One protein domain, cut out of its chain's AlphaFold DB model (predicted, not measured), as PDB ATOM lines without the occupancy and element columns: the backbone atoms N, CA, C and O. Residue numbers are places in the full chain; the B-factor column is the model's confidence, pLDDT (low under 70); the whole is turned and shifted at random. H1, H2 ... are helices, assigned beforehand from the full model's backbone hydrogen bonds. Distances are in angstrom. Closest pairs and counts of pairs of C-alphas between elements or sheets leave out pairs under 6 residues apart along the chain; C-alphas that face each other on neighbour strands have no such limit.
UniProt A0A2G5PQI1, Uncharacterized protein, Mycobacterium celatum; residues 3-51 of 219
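What this domain is: This is residues 3 to 51 of the 219 residues of an uncharacterized protein of Mycobacterium celatum (UniProt A0A2G5PQI1). Two helices, H2 and H3, pack on each other at a steep angle, and a third, H1, stands across a gap from this pair. Residues 3 to 9 and the link of residues 18 to 26 run between the level of H1 and that of H2 at opposite ends, and with these two helices they outline an open ring. The printed part has 49 residues with three named helices, in the order H1, H2, H3, and no named strand; its class is all helix. The whole is compact, with a radius of gyration of the C-alphas of 10.2 A, and rounded, spanning 26 by 25 by 18 A.

How they stand to each other: H1, residues 10 to 17, touches no helix. It is apart from H2, residues 27 to 37, and from H3, residues 44 to 49. H2 and H3 touch, and their closest C-alphas are those of Leu 31 and Ala 45, 5.5 A apart. They run opposite ways at a steep tilt of 55 degrees. In H1, H2 and H3 every O i to N i+4 pair is within hydrogen-bond range.

Where its parts are: H1 begins at C-alpha 10, (-31.476, 17.829, -16.287), and is 10.4 A long from first to last C-alpha. H2, the longest helix with 11 residues, measures 15.2 A and begins at C-alpha 27, (-44.285, 21.406, -6.841). H3 measures 8.7 A and ends at C-alpha 49, (-37.864, 27.167, 0.140).

The domain as a whole: The two C-alphas farthest apart are those of Glu 4 and Gly 51, 27.5 A. The printed part has no cut. The links H1 to H2, of 9 residues, and H2 to H3, of 6, are short. The mean pLDDT of the printed part is 80.3; residues 3, 6, 23 and 25 to 26 are under 70.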
ATOM      1  N   ALA A   3     -30.234  13.045 -11.900       68.69
ATOM      2  CA  ALA A   3     -31.385  12.374 -12.508       68.69
ATOM      3  C   ALA A   3     -31.330  10.834 -12.399       68.69
ATOM      4  O   ALA A   3     -32.350  10.197 -12.155       68.69
ATOM      5  N   GLU A   4     -30.140  10.227 -12.492       71.44
ATOM      6  CA  GLU A   4     -29.951   8.767 -12.367       71.44
ATOM      7  C   GLU A   4     -30.247   8.245 -10.950       71.44
ATOM      8  O   GLU A   4     -30.424   7.046 -10.760       71.44
ATOM      9  N   ARG A   5     -30.315   9.137  -9.952       70.88
ATOM     10  CA  ARG A   5     -30.666   8.817  -8.560       70.88
ATOM     11  C   ARG A   5     -32.126   9.145  -8.220       70.88
ATOM     12  O   ARG A   5     -32.459   9.274  -7.050       70.88
ATOM     13  N   GLY A   6     -32.991   9.328  -9.222       68.62
ATOM     14  CA  GLY A   6     -34.395   9.714  -9.013       68.62
ATOM     15  C   GLY A   6     -34.610  11.216  -8.789       68.62
ATOM     16  O   GLY A   6     -35.692  11.636  -8.380       68.62
ATOM     17  N   GLY A   7     -33.588  12.031  -9.064       72.25
ATOM     18  CA  GLY A   7     -33.671  13.485  -9.009       72.25
ATOM     19  C   GLY A   7     -34.484  14.114 -10.153       72.25
ATOM     20  O   GLY A   7     -34.962  13.421 -11.056       72.25
ATOM     21  N   PRO A   8     -34.668  15.446 -10.137       75.19
ATOM     22  CA  PRO A   8     -35.299  16.170 -11.242       75.19
ATOM     23  C   PRO A   8     -34.535  15.960 -12.559       75.19
ATOM     24  O   PRO A   8     -33.328  15.729 -12.557       75.19
ATOM     25  N   SER A   9     -35.237  16.053 -13.693       80.00
ATOM     26  CA  SER A   9     -34.595  15.954 -15.012       80.00
ATOM     27  C   SER A   9     -33.566  17.069 -15.210       80.00
ATOM     28  O   SER A   9     -33.738  18.163 -14.673       80.00
ATOM     29  N   ASP A  10     -32.537  16.838 -16.031       82.50
ATOM     30  CA  ASP A  10     -31.476  17.829 -16.287       82.50
ATOM     31  C   ASP A  10     -32.036  19.183 -16.757       82.50
ATOM     32  O   ASP A  10     -31.560  20.245 -16.354       82.50
ATOM     33  N   THR A  11     -33.101  19.158 -17.564       82.06
ATOM     34  CA  THR A  11     -33.808  20.365 -18.012       82.06
ATOM     35  C   THR A  11     -34.446  21.112 -16.840       82.06
ATOM     36  O   THR A  11     -34.302  22.329 -16.734       82.06
ATOM     37  N   LEU A  12     -35.119  20.391 -15.938       77.75
ATOM     38  CA  LEU A  12     -35.759  20.966 -14.755       77.75
ATOM     39  C   LEU A  12     -34.715  21.489 -13.761       77.75
ATOM     40  O   LEU A  12     -34.875  22.575 -13.210       77.75
ATOM     41  N   GLN A  13     -33.613  20.762 -13.584       79.88
ATOM     42  CA  GLN A  13     -32.483  21.202 -12.777       79.88
ATOM     43  C   GLN A  13     -31.885  22.508 -13.327       79.88
ATOM     44  O   GLN A  13     -31.727  23.471 -12.576       79.88
ATOM     45  N   ALA A  14     -31.655  22.606 -14.641       84.75
ATOM     46  CA  ALA A  14     -31.160  23.830 -15.273       84.75
ATOM     47  C   ALA A  14     -32.134  25.018 -15.117       84.75
ATOM     48  O   ALA A  14     -31.716  26.174 -14.984       84.75
ATOM     49  N   GLU A  15     -33.446  24.774 -15.118       85.00
ATOM     50  CA  GLU A  15     -34.460  25.801 -14.848       85.00
ATOM     51  C   GLU A  15     -34.458  26.280 -13.391       85.00
ATOM     52  O   GLU A  15     -34.615  27.483 -13.146       85.00
ATOM     53  N   ILE A  16     -34.249  25.365 -12.439       79.88
ATOM     54  CA  ILE A  16     -34.114  25.676 -11.011       79.88
ATOM     55  C   ILE A  16     -32.847  26.507 -10.774       79.88
ATOM     56  O   ILE A  16     -32.924  27.596 -10.202       79.88
ATOM     57  N   GLU A  17     -31.696  26.055 -11.279       82.81
ATOM     58  CA  GLU A  17     -30.401  26.736 -11.121       82.81
ATOM     59  C   GLU A  17     -30.401  28.136 -11.752       82.81
ATOM     60  O   GLU A  17     -29.867  29.095 -11.189       82.81
ATOM     61  N   SER A  18     -31.073  28.290 -12.895       87.88
ATOM     62  CA  SER A  18     -31.224  29.583 -13.572       87.88
ATOM     63  C   SER A  18     -32.297  30.497 -12.969       87.88
ATOM     64  O   SER A  18     -32.534  31.583 -13.505       87.88
ATOM     65  N   LYS A  19     -32.951  30.089 -11.870       82.25
ATOM     66  CA  LYS A  19     -34.063  30.803 -11.209       82.25
ATOM     67  C   LYS A  19     -35.241  31.113 -12.143       82.25
ATOM     68  O   LYS A  19     -36.021  32.029 -11.880       82.25
ATOM     69  N   ARG A  20     -35.363  30.380 -13.255       82.00
ATOM     70  CA  ARG A  20     -36.477  30.516 -14.207       82.00
ATOM     71  C   ARG A  20     -37.667  29.654 -13.815       82.00
ATOM     72  O   ARG A  20     -38.789  29.964 -14.213       82.00
ATOM     73  N   TRP A  21     -37.427  28.613 -13.024       81.19
ATOM     74  CA  TRP A  21     -38.478  27.756 -12.505       81.19
ATOM     75  C   TRP A  21     -39.427  28.535 -11.586       81.19
ATOM     76  O   TRP A  21     -39.005  29.198 -10.636       81.19
ATOM     77  N   LYS A  22     -40.731  28.457 -11.879       77.31
ATOM     78  CA  LYS A  22     -41.798  29.006 -11.039       77.31
ATOM     79  C   LYS A  22     -42.590  27.852 -10.429       77.31
ATOM     80  O   LYS A  22     -43.142  27.061 -11.193       77.31
ATOM     81  N   PRO A  23     -42.697  27.780  -9.093       68.25
ATOM     82  CA  PRO A  23     -43.476  26.746  -8.432       68.25
ATOM     83  C   PRO A  23     -44.946  26.763  -8.906       68.25
ATOM     84  O   PRO A  23     -45.651  27.751  -8.700       68.25
ATOM     85  N   THR A  24     -45.413  25.698  -9.565       77.38
ATOM     86  CA  THR A  24     -46.836  25.461  -9.893       77.38
ATOM     87  C   THR A  24     -47.495  24.551  -8.842       77.38
ATOM     88  O   THR A  24     -46.862  24.146  -7.873       77.38
ATOM     89  N   ARG A  25     -48.784  24.206  -8.977       54.78
ATOM     90  CA  ARG A  25     -49.474  23.356  -7.982       54.78
ATOM     91  C   ARG A  25     -48.857  21.952  -7.807       54.78
ATOM     92  O   ARG A  25     -48.980  21.389  -6.728       54.78
ATOM     93  N   SER A  26     -48.097  21.439  -8.783       63.16
ATOM     94  CA  SER A  26     -47.419  20.128  -8.721       63.16
ATOM     95  C   SER A  26     -45.991  20.158  -8.145       63.16
ATOM     96  O   SER A  26     -45.214  19.214  -8.302       63.16
ATOM     97  N   VAL A  27     -45.621  21.231  -7.442       80.31
ATOM     98  CA  VAL A  27     -44.285  21.406  -6.841       80.31
ATOM     99  C   VAL A  27     -43.918  20.299  -5.867       80.31
ATOM    100  O   VAL A  27     -42.744  19.961  -5.763       80.31
ATOM    101  N   ARG A  28     -44.901  19.676  -5.213       79.62
ATOM    102  CA  ARG A  28     -44.664  18.616  -4.230       79.62
ATOM    103  C   ARG A  28     -43.855  17.452  -4.805       79.62
ATOM    104  O   ARG A  28     -42.863  17.068  -4.203       79.62
ATOM    105  N   ASN A  29     -44.213  16.951  -5.988       77.19
ATOM    106  CA  ASN A  29     -43.497  15.833  -6.613       77.19
ATOM    107  C   ASN A  29     -42.059  16.245  -7.003       77.19
ATOM    108  O   ASN A  29     -41.100  15.519  -6.762       77.19
ATOM    109  N   THR A  30     -41.877  17.477  -7.492       81.69
ATOM    110  CA  THR A  30     -40.535  18.013  -7.789       81.69
ATOM    111  C   THR A  30     -39.677  18.152  -6.530       81.69
ATOM    112  O   THR A  30     -38.512  17.764  -6.546       81.69
ATOM    113  N   LEU A  31     -40.239  18.661  -5.430       86.12
ATOM    114  CA  LEU A  31     -39.532  18.775  -4.153       86.12
ATOM    115  C   LEU A  31     -39.167  17.406  -3.582       86.12
ATOM    116  O   LEU A  31     -38.045  17.243  -3.120       86.12
ATOM    117  N   ASN A  32     -40.052  16.413  -3.704       82.44
ATOM    118  CA  ASN A  32     -39.752  15.044  -3.290       82.44
ATOM    119  C   ASN A  32     -38.570  14.461  -4.086       82.44
ATOM    120  O   ASN A  32     -37.683  13.846  -3.507       82.44
ATOM    121  N   LYS A  33     -38.523  14.677  -5.409       81.19
ATOM    122  CA  LYS A  33     -37.391  14.236  -6.247       81.19
ATOM    123  C   LYS A  33     -36.087  14.930  -5.860       81.19
ATOM    124  O   LYS A  33     -35.028  14.313  -5.902       81.19
ATOM    125  N   ILE A  34     -36.155  16.201  -5.467       83.81
ATOM    126  CA  ILE A  34     -34.993  16.938  -4.952       83.81
ATOM    127  C   ILE A  34     -34.542  16.352  -3.611       83.81
ATOM    128  O   ILE A  34     -33.347  16.125  -3.448       83.81
ATOM    129  N   ASP A  35     -35.469  16.055  -2.696       84.25
ATOM    130  CA  ASP A  35     -35.149  15.406  -1.418       84.25
ATOM    131  C   ASP A  35     -34.419  14.074  -1.640       84.25
ATOM    132  O   ASP A  35     -33.365  13.844  -1.055       84.25
ATOM    133  N   ILE A  36     -34.919  13.241  -2.558       82.25
ATOM    134  CA  ILE A  36     -34.307  11.951  -2.907       82.25
ATOM    135  C   ILE A  36     -32.922  12.145  -3.540       82.25
ATOM    136  O   ILE A  36     -31.949  11.539  -3.096       82.25
ATOM    137  N   GLY A  37     -32.811  13.005  -4.558       79.94
ATOM    138  CA  GLY A  37     -31.559  13.215  -5.289       79.94
ATOM    139  C   GLY A  37     -30.436  13.828  -4.445       79.94
ATOM    140  O   GLY A  37     -29.264  13.621  -4.757       79.94
ATOM    141  N   MET A  38     -30.793  14.558  -3.384       84.12
ATOM    142  CA  MET A  38     -29.863  15.189  -2.440       84.12
ATOM    143  C   MET A  38     -29.642  14.367  -1.165       84.12
ATOM    144  O   MET A  38     -28.934  14.831  -0.273       84.12
ATOM    145  N   GLU A  39     -30.239  13.172  -1.071       84.69
ATOM    146  CA  GLU A  39     -30.182  12.314   0.121       84.69
ATOM    147  C   GLU A  39     -30.647  13.062   1.393       84.69
ATOM    148  O   GLU A  39     -30.112  12.906   2.495       84.69
ATOM    149  N   TRP A  40     -31.674  13.903   1.238       89.56
ATOM    150  CA  TRP A  40     -32.333  14.628   2.319       89.56
ATOM    151  C   TRP A  40     -33.597  13.919   2.800       89.56
ATOM    152  O   TRP A  40     -34.263  13.186   2.069       89.56
ATOM    153  N   ALA A  41     -33.959  14.160   4.058       87.06
ATOM    154  CA  ALA A  41     -35.218  13.691   4.610       87.06
ATOM    155  C   ALA A  41     -36.400  14.349   3.884       87.06
ATOM    156  O   ALA A  41     -36.344  15.530   3.529       87.06
ATOM    157  N   TYR A  42     -37.493  13.601   3.729       85.81
ATOM    158  CA  TYR A  42     -38.712  14.066   3.071       85.81
ATOM    159  C   TYR A  42     -39.200  15.418   3.626       85.81
ATOM    160  O   TYR A  42     -39.386  15.578   4.835       85.81
ATOM    161  N   GLY A  43     -39.430  16.387   2.739       84.62
ATOM    162  CA  GLY A  43     -39.862  17.745   3.071       84.62
ATOM    163  C   GLY A  43     -38.724  18.751   3.282       84.62
ATOM    164  O   GLY A  43     -39.008  19.932   3.503       84.62
ATOM    165  N   SER A  44     -37.456  18.343   3.183       88.38
ATOM    166  CA  SER A  44     -36.297  19.231   3.370       88.38
ATOM    167  C   SER A  44     -36.192  20.302   2.285       88.38
ATOM    168  O   SER A  44     -35.960  21.471   2.588       88.38
ATOM    169  N   ALA A  45     -36.459  19.955   1.030       87.62
ATOM    170  CA  ALA A  45     -36.499  20.881  -0.091       87.62
ATOM    171  C   ALA A  45     -37.608  21.925   0.104       87.62
ATOM    172  O   ALA A  45     -37.412  23.110  -0.174       87.62
ATOM    173  N   SER A  46     -38.757  21.517   0.658       85.88
ATOM    174  CA  SER A  46     -39.815  22.462   1.036       85.88
ATOM    175  C   SER A  46     -39.393  23.365   2.196       85.88
ATOM    176  O   SER A  46     -39.751  24.543   2.202       85.88
ATOM    177  N   ALA A  47     -38.650  22.837   3.172       84.38
ATOM    178  CA  ALA A  47     -38.147  23.617   4.296       84.38
ATOM    179  C   ALA A  47     -37.142  24.681   3.831       84.38
ATOM    180  O   ALA A  47     -37.255  25.830   4.247       84.38
ATOM    181  N   ILE A  48     -36.242  24.345   2.900       88.81
ATOM    182  CA  ILE A  48     -35.301  25.301   2.294       88.81
ATOM    183  C   ILE A  48     -36.033  26.437   1.585       88.81
ATOM    184  O   ILE A  48     -35.679  27.603   1.759       88.81
ATOM    185  N   LEU A  49     -37.075  26.129   0.808       82.94
ATOM    186  CA  LEU A  49     -37.864  27.167   0.140       82.94
ATOM    187  C   LEU A  49     -38.568  28.104   1.131       82.94
ATOM    188  O   LEU A  49     -38.789  29.272   0.815       82.94
ATOM    189  N   ALA A  50     -38.884  27.614   2.330       83.00
ATOM    190  CA  ALA A  50     -39.417  28.415   3.428       83.00
ATOM    191  C   ALA A  50     -38.327  29.150   4.244       83.00
ATOM    192  O   ALA A  50     -38.654  29.824   5.219       83.00
ATOM    193  N   GLY A  51     -37.050  29.040   3.859       85.56
ATOM    194  CA  GLY A  51     -35.909  29.646   4.555       85.56
ATOM    195  C   GLY A  51     -35.370  28.833   5.737       85.56
ATOM    196  O   GLY A  51     -34.610  29.371   6.539       85.56
TER     197      GLY A  51